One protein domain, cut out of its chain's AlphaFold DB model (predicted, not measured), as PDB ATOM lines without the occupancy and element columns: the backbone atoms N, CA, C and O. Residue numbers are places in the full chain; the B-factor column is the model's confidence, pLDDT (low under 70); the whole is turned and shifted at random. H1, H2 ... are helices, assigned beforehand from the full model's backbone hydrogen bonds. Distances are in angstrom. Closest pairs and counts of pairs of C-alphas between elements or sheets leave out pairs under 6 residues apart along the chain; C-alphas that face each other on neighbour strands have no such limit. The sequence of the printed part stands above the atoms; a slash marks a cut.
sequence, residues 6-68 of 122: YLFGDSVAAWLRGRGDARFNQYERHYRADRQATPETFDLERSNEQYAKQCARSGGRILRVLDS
ATOM      1  N   TYR A   6     -51.722 -48.422  44.904       55.41
ATOM      2  CA  TYR A   6     -52.419 -47.720  43.820       55.41
ATOM      3  C   TYR A   6     -52.619 -46.205  44.028       55.41
ATOM      4  O   TYR A   6     -52.981 -45.522  43.067       55.41
ATOM      5  N   LEU A   7     -52.459 -45.691  45.256       59.94
ATOM      6  CA  LEU A   7     -52.520 -44.254  45.558       59.94
ATOM      7  C   LEU A   7     -51.217 -43.536  45.196       59.94
ATOM      8  O   LEU A   7     -51.222 -42.327  44.976       59.94
ATOM      9  N   PHE A   8     -50.112 -44.272  45.092       61.72
ATOM     10  CA  PHE A   8     -48.824 -43.742  44.674       61.72
ATOM     11  C   PHE A   8     -48.674 -43.943  43.165       61.72
ATOM     12  O   PHE A   8     -48.685 -45.079  42.679       61.72
ATOM     13  N   GLY A   9     -48.535 -42.835  42.430       59.50
ATOM     14  CA  GLY A   9     -48.363 -42.837  40.969       59.50
ATOM     15  C   GLY A   9     -47.145 -43.638  40.497       59.50
ATOM     16  O   GLY A   9     -47.163 -44.186  39.398       59.50
ATOM     17  N   ASP A  10     -46.147 -43.795  41.367       59.91
ATOM     18  CA  ASP A  10     -44.920 -44.555  41.107       59.91
ATOM     19  C   ASP A  10     -45.055 -46.062  41.405       59.91
ATOM     20  O   ASP A  10     -44.101 -46.821  41.243       59.91
ATOM     21  N   SER A  11     -46.220 -46.534  41.860       64.81
ATOM     22  CA  SER A  11     -46.413 -47.960  42.132       64.81
ATOM     23  C   SER A  11     -46.630 -48.782  40.860       64.81
ATOM     24  O   SER A  11     -47.306 -48.361  39.918       64.81
ATOM     25  N   VAL A  12     -46.171 -50.037  40.888       65.56
ATOM     26  CA  VAL A  12     -46.434 -51.035  39.833       65.56
ATOM     27  C   VAL A  12     -47.943 -51.220  39.593       65.56
ATOM     28  O   VAL A  12     -48.384 -51.413  38.464       65.56
ATOM     29  N   ALA A  13     -48.767 -51.102  40.639       69.44
ATOM     30  CA  ALA A  13     -50.220 -51.226  40.534       69.44
ATOM     31  C   ALA A  13     -50.885 -50.026  39.831       69.44
ATOM     32  O   ALA A  13     -51.815 -50.216  39.044       69.44
ATOM     33  N   ALA A  14     -50.429 -48.796  40.096       65.19
ATOM     34  CA  ALA A  14     -50.895 -47.603  39.383       65.19
ATOM     35  C   ALA A  14     -50.462 -47.645  37.911       65.19
ATOM     36  O   ALA A  14     -51.239 -47.316  37.014       65.19
ATOM     37  N   TRP A  15     -49.254 -48.142  37.668       68.44
ATOM     38  CA  TRP A  15     -48.675 -48.338  36.349       68.44
ATOM     39  C   TRP A  15     -49.448 -49.335  35.476       68.44
ATOM     40  O   TRP A  15     -49.851 -48.980  34.371       68.44
ATOM     41  N   LEU A  16     -49.758 -50.532  35.995       67.38
ATOM     42  CA  LEU A  16     -50.555 -51.548  35.284       67.38
ATOM     43  C   LEU A  16     -51.970 -51.062  34.930       67.38
ATOM     44  O   LEU A  16     -52.580 -51.566  33.992       67.38
ATOM     45  N   ARG A  17     -52.500 -50.072  35.659       71.25
ATOM     46  CA  ARG A  17     -53.804 -49.441  35.386       71.25
ATOM     47  C   ARG A  17     -53.710 -48.193  34.502       71.25
ATOM     48  O   ARG A  17     -54.687 -47.455  34.407       71.25
ATOM     49  N   GLY A  18     -52.549 -47.911  33.908       63.59
ATOM     50  CA  GLY A  18     -52.340 -46.747  33.039       63.59
ATOM     51  C   GLY A  18     -52.298 -45.398  33.767       63.59
ATOM     52  O   GLY A  18     -52.358 -44.358  33.120       63.59
ATOM     53  N   ARG A  19     -52.187 -45.397  35.103       62.78
ATOM     54  CA  ARG A  19     -52.101 -44.195  35.957       62.78
ATOM     55  C   ARG A  19     -50.666 -43.818  36.356       62.78
ATOM     56  O   ARG A  19     -50.487 -42.955  37.210       62.78
ATOM     57  N   GLY A  20     -49.660 -44.474  35.777       62.94
ATOM     58  CA  GLY A  20     -48.247 -44.187  36.038       62.94
ATOM     59  C   GLY A  20     -47.783 -42.842  35.466       62.94
ATOM     60  O   GLY A  20     -48.429 -42.267  34.591       62.94
ATOM     61  N   ASP A  21     -46.624 -42.370  35.921       65.00
ATOM     62  CA  ASP A  21     -45.996 -41.067  35.624       65.00
ATOM     63  C   ASP A  21     -45.499 -40.856  34.169       65.00
ATOM     64  O   ASP A  21     -44.560 -40.106  33.903       65.00
ATOM     65  N   ALA A  22     -46.130 -41.515  33.193       69.12
ATOM     66  CA  ALA A  22     -45.774 -41.539  31.774       69.12
ATOM     67  C   ALA A  22     -44.357 -42.058  31.438       69.12
ATOM     68  O   ALA A  22     -44.061 -42.201  30.246       69.12
ATOM     69  N   ARG A  23     -43.508 -42.427  32.415       70.62
ATOM     70  CA  ARG A  23     -42.162 -42.979  32.147       70.62
ATOM     71  C   ARG A  23     -42.212 -44.239  31.295       70.62
ATOM     72  O   ARG A  23     -41.364 -44.415  30.426       70.62
ATOM     73  N   PHE A  24     -43.225 -45.085  31.482       73.81
ATOM     74  CA  PHE A  24     -43.385 -46.272  30.644       73.81
ATOM     75  C   PHE A  24     -43.857 -45.977  29.239       73.81
ATOM     76  O   PHE A  24     -43.327 -46.571  28.320       73.81
ATOM     77  N   ASN A  25     -44.754 -45.013  29.040       77.31
ATOM     78  CA  ASN A  25     -45.123 -44.611  27.685       77.31
ATOM     79  C   ASN A  25     -43.899 -44.080  26.919       77.31
ATOM     80  O   ASN A  25     -43.775 -44.299  25.718       77.31
ATOM     81  N   GLN A  26     -42.982 -43.389  27.603       81.75
ATOM     82  CA  GLN A  26     -41.722 -42.928  27.010       81.75
ATOM     83  C   GLN A  26     -40.755 -44.086  26.730       81.75
ATOM     84  O   GLN A  26     -40.214 -44.163  25.627       81.75
ATOM     85  N   TYR A  27     -40.592 -45.003  27.684       83.12
ATOM     86  CA  TYR A  27     -39.766 -46.201  27.525       83.12
ATOM     87  C   TYR A  27     -40.294 -47.121  26.417       83.12
ATOM     88  O   TYR A  27     -39.543 -47.537  25.545       83.12
ATOM     89  N   GLU A  28     -41.599 -47.380  26.382       85.00
ATOM     90  CA  GLU A  28     -42.246 -48.211  25.373       85.00
ATOM     91  C   GLU A  28     -42.129 -47.583  23.981       85.00
ATOM     92  O   GLU A  28     -41.842 -48.282  23.011       85.00
ATOM     93  N   ARG A  29     -42.288 -46.256  23.862       86.88
ATOM     94  CA  ARG A  29     -42.037 -45.543  22.599       86.88
ATOM     95  C   ARG A  29     -40.589 -45.688  22.145       86.88
ATOM     96  O   ARG A  29     -40.371 -45.930  20.962       86.88
ATOM     97  N   HIS A  30     -39.626 -45.554  23.058       87.88
ATOM     98  CA  HIS A  30     -38.210 -45.757  22.748       87.88
ATOM     99  C   HIS A  30     -37.949 -47.188  22.269       87.88
ATOM    100  O   HIS A  30     -37.417 -47.376  21.182       87.88
ATOM    101  N   TYR A  31     -38.421 -48.181  23.021       89.12
ATOM    102  CA  TYR A  31     -38.290 -49.596  22.689       89.12
ATOM    103  C   TYR A  31     -38.915 -49.940  21.330       89.12
ATOM    104  O   TYR A  31     -38.297 -50.606  20.502       89.12
ATOM    105  N   ARG A  32     -40.137 -49.459  21.057       89.38
ATOM    106  CA  ARG A  32     -40.806 -49.675  19.765       89.38
ATOM    107  C   ARG A  32     -40.036 -49.027  18.616       89.38
ATOM    108  O   ARG A  32     -39.920 -49.648  17.565       89.38
ATOM    109  N   ALA A  33     -39.516 -47.815  18.810       90.12
ATOM    110  CA  ALA A  33     -38.724 -47.127  17.796       90.12
ATOM    111  C   ALA A  33     -37.407 -47.865  17.503       90.12
ATOM    112  O   ALA A  33     -37.057 -48.053  16.341       90.12
ATOM    113  N   ASP A  34     -36.716 -48.338  18.539       89.81
ATOM    114  CA  ASP A  34     -35.435 -49.037  18.405       89.81
ATOM    115  C   ASP A  34     -35.599 -50.415  17.739       89.81
ATOM    116  O   ASP A  34     -34.854 -50.795  16.833       89.81
ATOM    117  N   ARG A  35     -36.679 -51.124  18.089       87.88
ATOM    118  CA  ARG A  35     -37.069 -52.384  17.446       87.88
ATOM    119  C   ARG A  35     -37.477 -52.210  15.982       87.88
ATOM    120  O   ARG A  35     -37.229 -53.103  15.178       87.88
ATOM    121  N   GLN A  36     -38.104 -51.089  15.628       91.38
ATOM    122  CA  GLN A  36     -38.425 -50.760  14.234       91.38
ATOM    123  C   GLN A  36     -37.179 -50.386  13.425       91.38
ATOM    124  O   GLN A  36     -37.112 -50.708  12.243       91.38
ATOM    125  N   ALA A  37     -36.205 -49.719  14.047       88.88
ATOM    126  CA  ALA A  37     -34.974 -49.301  13.386       88.88
ATOM    127  C   ALA A  37     -34.025 -50.475  13.100       88.88
ATOM    128  O   ALA A  37     -33.360 -50.482  12.065       88.88
ATOM    129  N   THR A  38     -33.978 -51.469  13.993       87.00
ATOM    130  CA  THR A  38     -33.014 -52.578  13.902       87.00
ATOM    131  C   THR A  38     -33.655 -53.932  14.237       87.00
ATOM    132  O   THR A  38     -33.287 -54.561  15.225       87.00
ATOM    133  N   PRO A  39     -34.625 -54.416  13.437       82.62
ATOM    134  CA  PRO A  39     -35.416 -55.600  13.778       82.62
ATOM    135  C   PRO A  39     -34.603 -56.902  13.861       82.62
ATOM    136  O   PRO A  39     -34.931 -57.757  14.678       82.62
ATOM    137  N   GLU A  40     -33.545 -57.056  13.058       85.56
ATOM    138  CA  GLU A  40     -32.735 -58.287  13.016       85.56
ATOM    139  C   GLU A  40     -31.639 -58.345  14.087       85.56
ATOM    140  O   GLU A  40     -31.276 -59.422  14.546       85.56
ATOM    141  N   THR A  41     -31.125 -57.192  14.519       88.44
ATOM    142  CA  THR A  41     -30.061 -57.094  15.535       88.44
ATOM    143  C   THR A  41     -30.584 -56.515  16.846       88.44
ATOM    144  O   THR A  41     -29.822 -55.917  17.608       88.44
ATOM    145  N   PHE A  42     -31.895 -56.605  17.070       86.00
ATOM    146  CA  PHE A  42     -32.525 -56.009  18.232       86.00
ATOM    147  C   PHE A  42     -32.062 -56.718  19.508       86.00
ATOM    148  O   PHE A  42     -32.326 -57.905  19.701       86.00
ATOM    149  N   ASP A  43     -31.420 -55.963  20.393       88.06
ATOM    150  CA  ASP A  43     -30.982 -56.426  21.704       88.06
ATOM    151  C   ASP A  43     -31.632 -55.565  22.790       88.06
ATOM    152  O   ASP A  43     -31.403 -54.354  22.885       88.06
ATOM    153  N   LEU A  44     -32.457 -56.217  23.612       84.62
ATOM    154  CA  LEU A  44     -33.185 -55.588  24.708       84.62
ATOM    155  C   LEU A  44     -32.231 -54.957  25.728       84.62
ATOM    156  O   LEU A  44     -32.500 -53.859  26.213       84.62
ATOM    157  N   GLU A  45     -31.137 -55.635  26.068       87.44
ATOM    158  CA  GLU A  45     -30.225 -55.173  27.113       87.44
ATOM    159  C   GLU A  45     -29.480 -53.920  26.653       87.44
ATOM    160  O   GLU A  45     -29.469 -52.895  27.341       87.44
ATOM    161  N   ARG A  46     -28.990 -53.945  25.412       88.12
ATOM    162  CA  ARG A  46     -28.365 -52.786  24.772       88.12
ATOM    163  C   ARG A  46     -29.315 -51.595  24.640       88.12
ATOM    164  O   ARG A  46     -28.908 -50.467  24.934       88.12
ATOM    165  N   SER A  47     -30.559 -51.829  24.222       87.75
ATOM    166  CA  SER A  47     -31.588 -50.785  24.110       87.75
ATOM    167  C   SER A  47     -31.858 -50.131  25.471       87.75
ATOM    168  O   SER A  47     -31.850 -48.904  25.610       87.75
ATOM    169  N   ASN A  48     -31.965 -50.943  26.528       86.56
ATOM    170  CA  ASN A  48     -32.175 -50.463  27.895       86.56
ATOM    171  C   ASN A  48     -31.012 -49.610  28.403       86.56
ATOM    172  O   ASN A  48     -31.231 -48.541  28.984       86.56
ATOM    173  N   GLU A  49     -29.772 -50.041  28.165       88.06
ATOM    174  CA  GLU A  49     -28.600 -49.245  28.520       88.06
ATOM    175  C   GLU A  49     -28.572 -47.894  27.797       88.06
ATOM    176  O   GLU A  49     -28.201 -46.870  28.383       88.06
ATOM    177  N   GLN A  50     -28.928 -47.879  26.511       87.62
ATOM    178  CA  GLN A  50     -28.970 -46.657  25.712       87.62
ATOM    179  C   GLN A  50     -30.053 -45.704  26.214       87.62
ATOM    180  O   GLN A  50     -29.766 -44.517  26.412       87.62
ATOM    181  N   TYR A  51     -31.248 -46.217  26.514       85.44
ATOM    182  CA  TYR A  51     -32.326 -45.440  27.116       85.44
ATOM    183  C   TYR A  51     -31.903 -44.824  28.452       85.44
ATOM    184  O   TYR A  51     -32.059 -43.619  28.658       85.44
ATOM    185  N   ALA A  52     -31.280 -45.609  29.336       83.62
ATOM    186  CA  ALA A  52     -30.791 -45.124  30.625       83.62
ATOM    187  C   ALA A  52     -29.752 -43.998  30.460       83.62
ATOM    188  O   ALA A  52     -29.863 -42.941  31.093       83.62
ATOM    189  N   LYS A  53     -28.782 -44.170  29.546       86.12
ATOM    190  CA  LYS A  53     -27.780 -43.139  29.205       86.12
ATOM    191  C   LYS A  53     -28.441 -41.872  28.644       86.12
ATOM    192  O   LYS A  53     -27.997 -40.757  28.936       86.12
ATOM    193  N   GLN A  54     -29.503 -42.013  27.855       83.69
ATOM    194  CA  GLN A  54     -30.243 -40.894  27.273       83.69
ATOM    195  C   GLN A  54     -31.080 -40.142  28.316       83.69
ATOM    196  O   GLN A  54     -31.022 -38.909  28.366       83.69
ATOM    197  N   CYS A  55     -31.787 -40.854  29.195       79.62
ATOM    198  CA  CYS A  55     -32.531 -40.267  30.307       79.62
ATOM    199  C   CYS A  55     -31.609 -39.465  31.231       79.62
ATOM    200  O   CYS A  55     -31.901 -38.298  31.507       79.62
ATOM    201  N   ALA A  56     -30.454 -40.033  31.601       76.12
ATOM    202  CA  ALA A  56     -29.444 -39.361  32.420       76.12
ATOM    203  C   ALA A  56     -28.932 -38.054  31.784       76.12
ATOM    204  O   ALA A  56     -28.698 -37.067  32.480       76.12
ATOM    205  N   ARG A  57     -28.813 -38.001  30.450       72.25
ATOM    206  CA  ARG A  57     -28.433 -36.778  29.717       72.25
ATOM    207  C   ARG A  57     -29.581 -35.770  29.580       72.25
ATOM    208  O   ARG A  57     -29.328 -34.565  29.516       72.25
ATOM    209  N   SER A  58     -30.831 -36.230  29.510       66.62
ATOM    210  CA  SER A  58     -32.002 -35.379  29.245       66.62
ATOM    211  C   SER A  58     -32.421 -34.512  30.441       66.62
ATOM    212  O   SER A  58     -32.843 -33.371  30.240       66.62
ATOM    213  N   GLY A  59     -32.209 -34.994  31.673       61.50
ATOM    214  CA  GLY A  59     -32.577 -34.280  32.904       61.50
ATOM    215  C   GLY A  59     -31.836 -32.954  33.123       61.50
ATOM    216  O   GLY A  59     -32.223 -32.154  33.967       61.50
ATOM    217  N   GLY A  60     -30.789 -32.673  32.342       62.16
ATOM    218  CA  GLY A  60     -29.902 -31.538  32.581       62.16
ATOM    219  C   GLY A  60     -30.326 -30.201  31.974       62.16
ATOM    220  O   GLY A  60     -29.799 -29.187  32.407       62.16
ATOM    221  N   ARG A  61     -31.219 -30.124  30.975       65.69
ATOM    222  CA  ARG A  61     -31.417 -28.849  30.240       65.69
ATOM    223  C   ARG A  61     -32.150 -27.782  31.049       65.69
ATOM    224  O   ARG A  61     -31.643 -26.671  31.167       65.69
ATOM    225  N   ILE A  62     -33.303 -28.118  31.621       70.31
ATOM    226  CA  ILE A  62     -34.090 -27.178  32.434       70.31
ATOM    227  C   ILE A  62     -33.322 -26.840  33.715       70.31
ATOM    228  O   ILE A  62     -33.136 -25.667  34.020       70.31
ATOM    229  N   LEU A  63     -32.762 -27.848  34.392       69.12
ATOM    230  CA  LEU A  63     -31.932 -27.645  35.582       69.12
ATOM    231  C   LEU A  63     -30.702 -26.765  35.303       69.12
ATOM    232  O   LEU A  63     -30.401 -25.873  36.087       69.12
ATOM    233  N   ARG A  64     -30.038 -26.931  34.152       72.31
ATOM    234  CA  ARG A  64     -28.908 -26.081  33.738       72.31
ATOM    235  C   ARG A  64     -29.337 -24.647  33.416       72.31
ATOM    236  O   ARG A  64     -28.567 -23.723  33.663       72.31
ATOM    237  N   VAL A  65     -30.542 -24.441  32.881       74.81
ATOM    238  CA  VAL A  65     -31.098 -23.093  32.663       74.81
ATOM    239  C   VAL A  65     -31.425 -22.423  33.999       74.81
ATOM    240  O   VAL A  65     -31.041 -21.270  34.190       74.81
ATOM    241  N   LEU A  66     -32.042 -23.145  34.940       77.12
ATOM    242  CA  LEU A  66     -32.334 -22.634  36.286       77.12
ATOM    243  C   LEU A  66     -31.058 -22.318  37.081       77.12
ATOM    244  O   LEU A  66     -31.015 -21.327  37.806       77.12
ATOM    245  N   ASP A  67     -30.000 -23.116  36.925       77.06
ATOM    246  CA  ASP A  67     -28.730 -22.868  37.615       77.06
ATOM    247  C   ASP A  67     -27.875 -21.770  36.948       77.06
ATOM    248  O   ASP A  67     -26.891 -21.277  37.515       77.06
ATOM    249  N   SER A  68     -28.265 -21.315  35.751       84.94
ATOM    250  CA  SER A  68     -27.519 -20.296  35.020       84.94
ATOM    251  C   SER A  68     -27.464 -18.964  35.779       84.94
ATOM    252  O   SER A  68     -28.448 -18.483  36.352       84.94
TER     253      SER A  68
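This is residues 6 to 68 of the 122 residues of an uncharacterized protein of Burkholderia sp. Bk (UniProt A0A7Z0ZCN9). Two long helices, H2 and H3, cross at a steep tilt of 56 degrees as a loose, skewed X, closest at Tyr 31 of H2 and Ser 47 of H3; the link of residues 38 to 43 joins them beyond the crossing, and the last part of H3, residues 56 to 58, stands free as the start of an arm. H4 carries on from the end of H3 almost in its line and lengthens that arm, while the short helix H1, with the loops around it, makes a small head beyond the start of H2. Residues 36 to 41, which are the end of H2 and most of the link to H3, and residues 56 to 68, the end of H3 with H4, stick out. The printed part has 63 residues with four named helices, in the order H1, H2, H3, H4, and no named strand; its class is all helix. It is loose, with a radius of gyration of the C-alphas of 14.8 A, and flat, spanning 41 by 37 by 15 A.

H2, residues 23 to 37, is 21.1 A long from first to last C-alpha and begins at C-alpha 23 (-42.162, -42.979, 32.147). H3, residues 44 to 58, is 20.7 A long, with C-alpha 44 at (-33.185, -55.588, 24.708). H4, residues 60 to 67, measures 10.1 A and ends at C-alpha 67 (-28.730, -22.868, 37.615). H1, residues 12 to 16, measures 6.2 A.

H2 and H3 touch, with 4 pairs of C-alphas within 8 A. Their closest C-alphas are those of Tyr 31 and Ser 47, 7.0 A apart. H3 touches H2 with residues 47 to 51 alone. The two helices run opposite ways at a steep tilt of 56 degrees, centre to centre 10.9 A. H3 and H4 meet only through their link. H1 and H2 are only just apart, with their closest C-alphas 8.0 A from each other. H1 is apart from H3 and from H4, and H2 is apart from H4. In H1, H2, H3 and H4 every O i to N i+4 pair is within hydrogen-bond range.

The two C-alphas farthest apart are those of Glu 40 and Ser 68, 44.2 A. Without the stretches that stand free, residues 36 to 41 and 56 to 68, the body of 44 residues spans 35 by 17 by 13 A. The printed part has no cut. The link H3 to H4, of one residue, is tight; the links H1 to H2 and H2 to H3, of 6 residues each, are short, and no link is long. The mean pLDDT of the printed part of this model is 76.8. It is under 70 at 21 residues: residues 6 to 16, 18 to 22, 58 to 61 and residue 63.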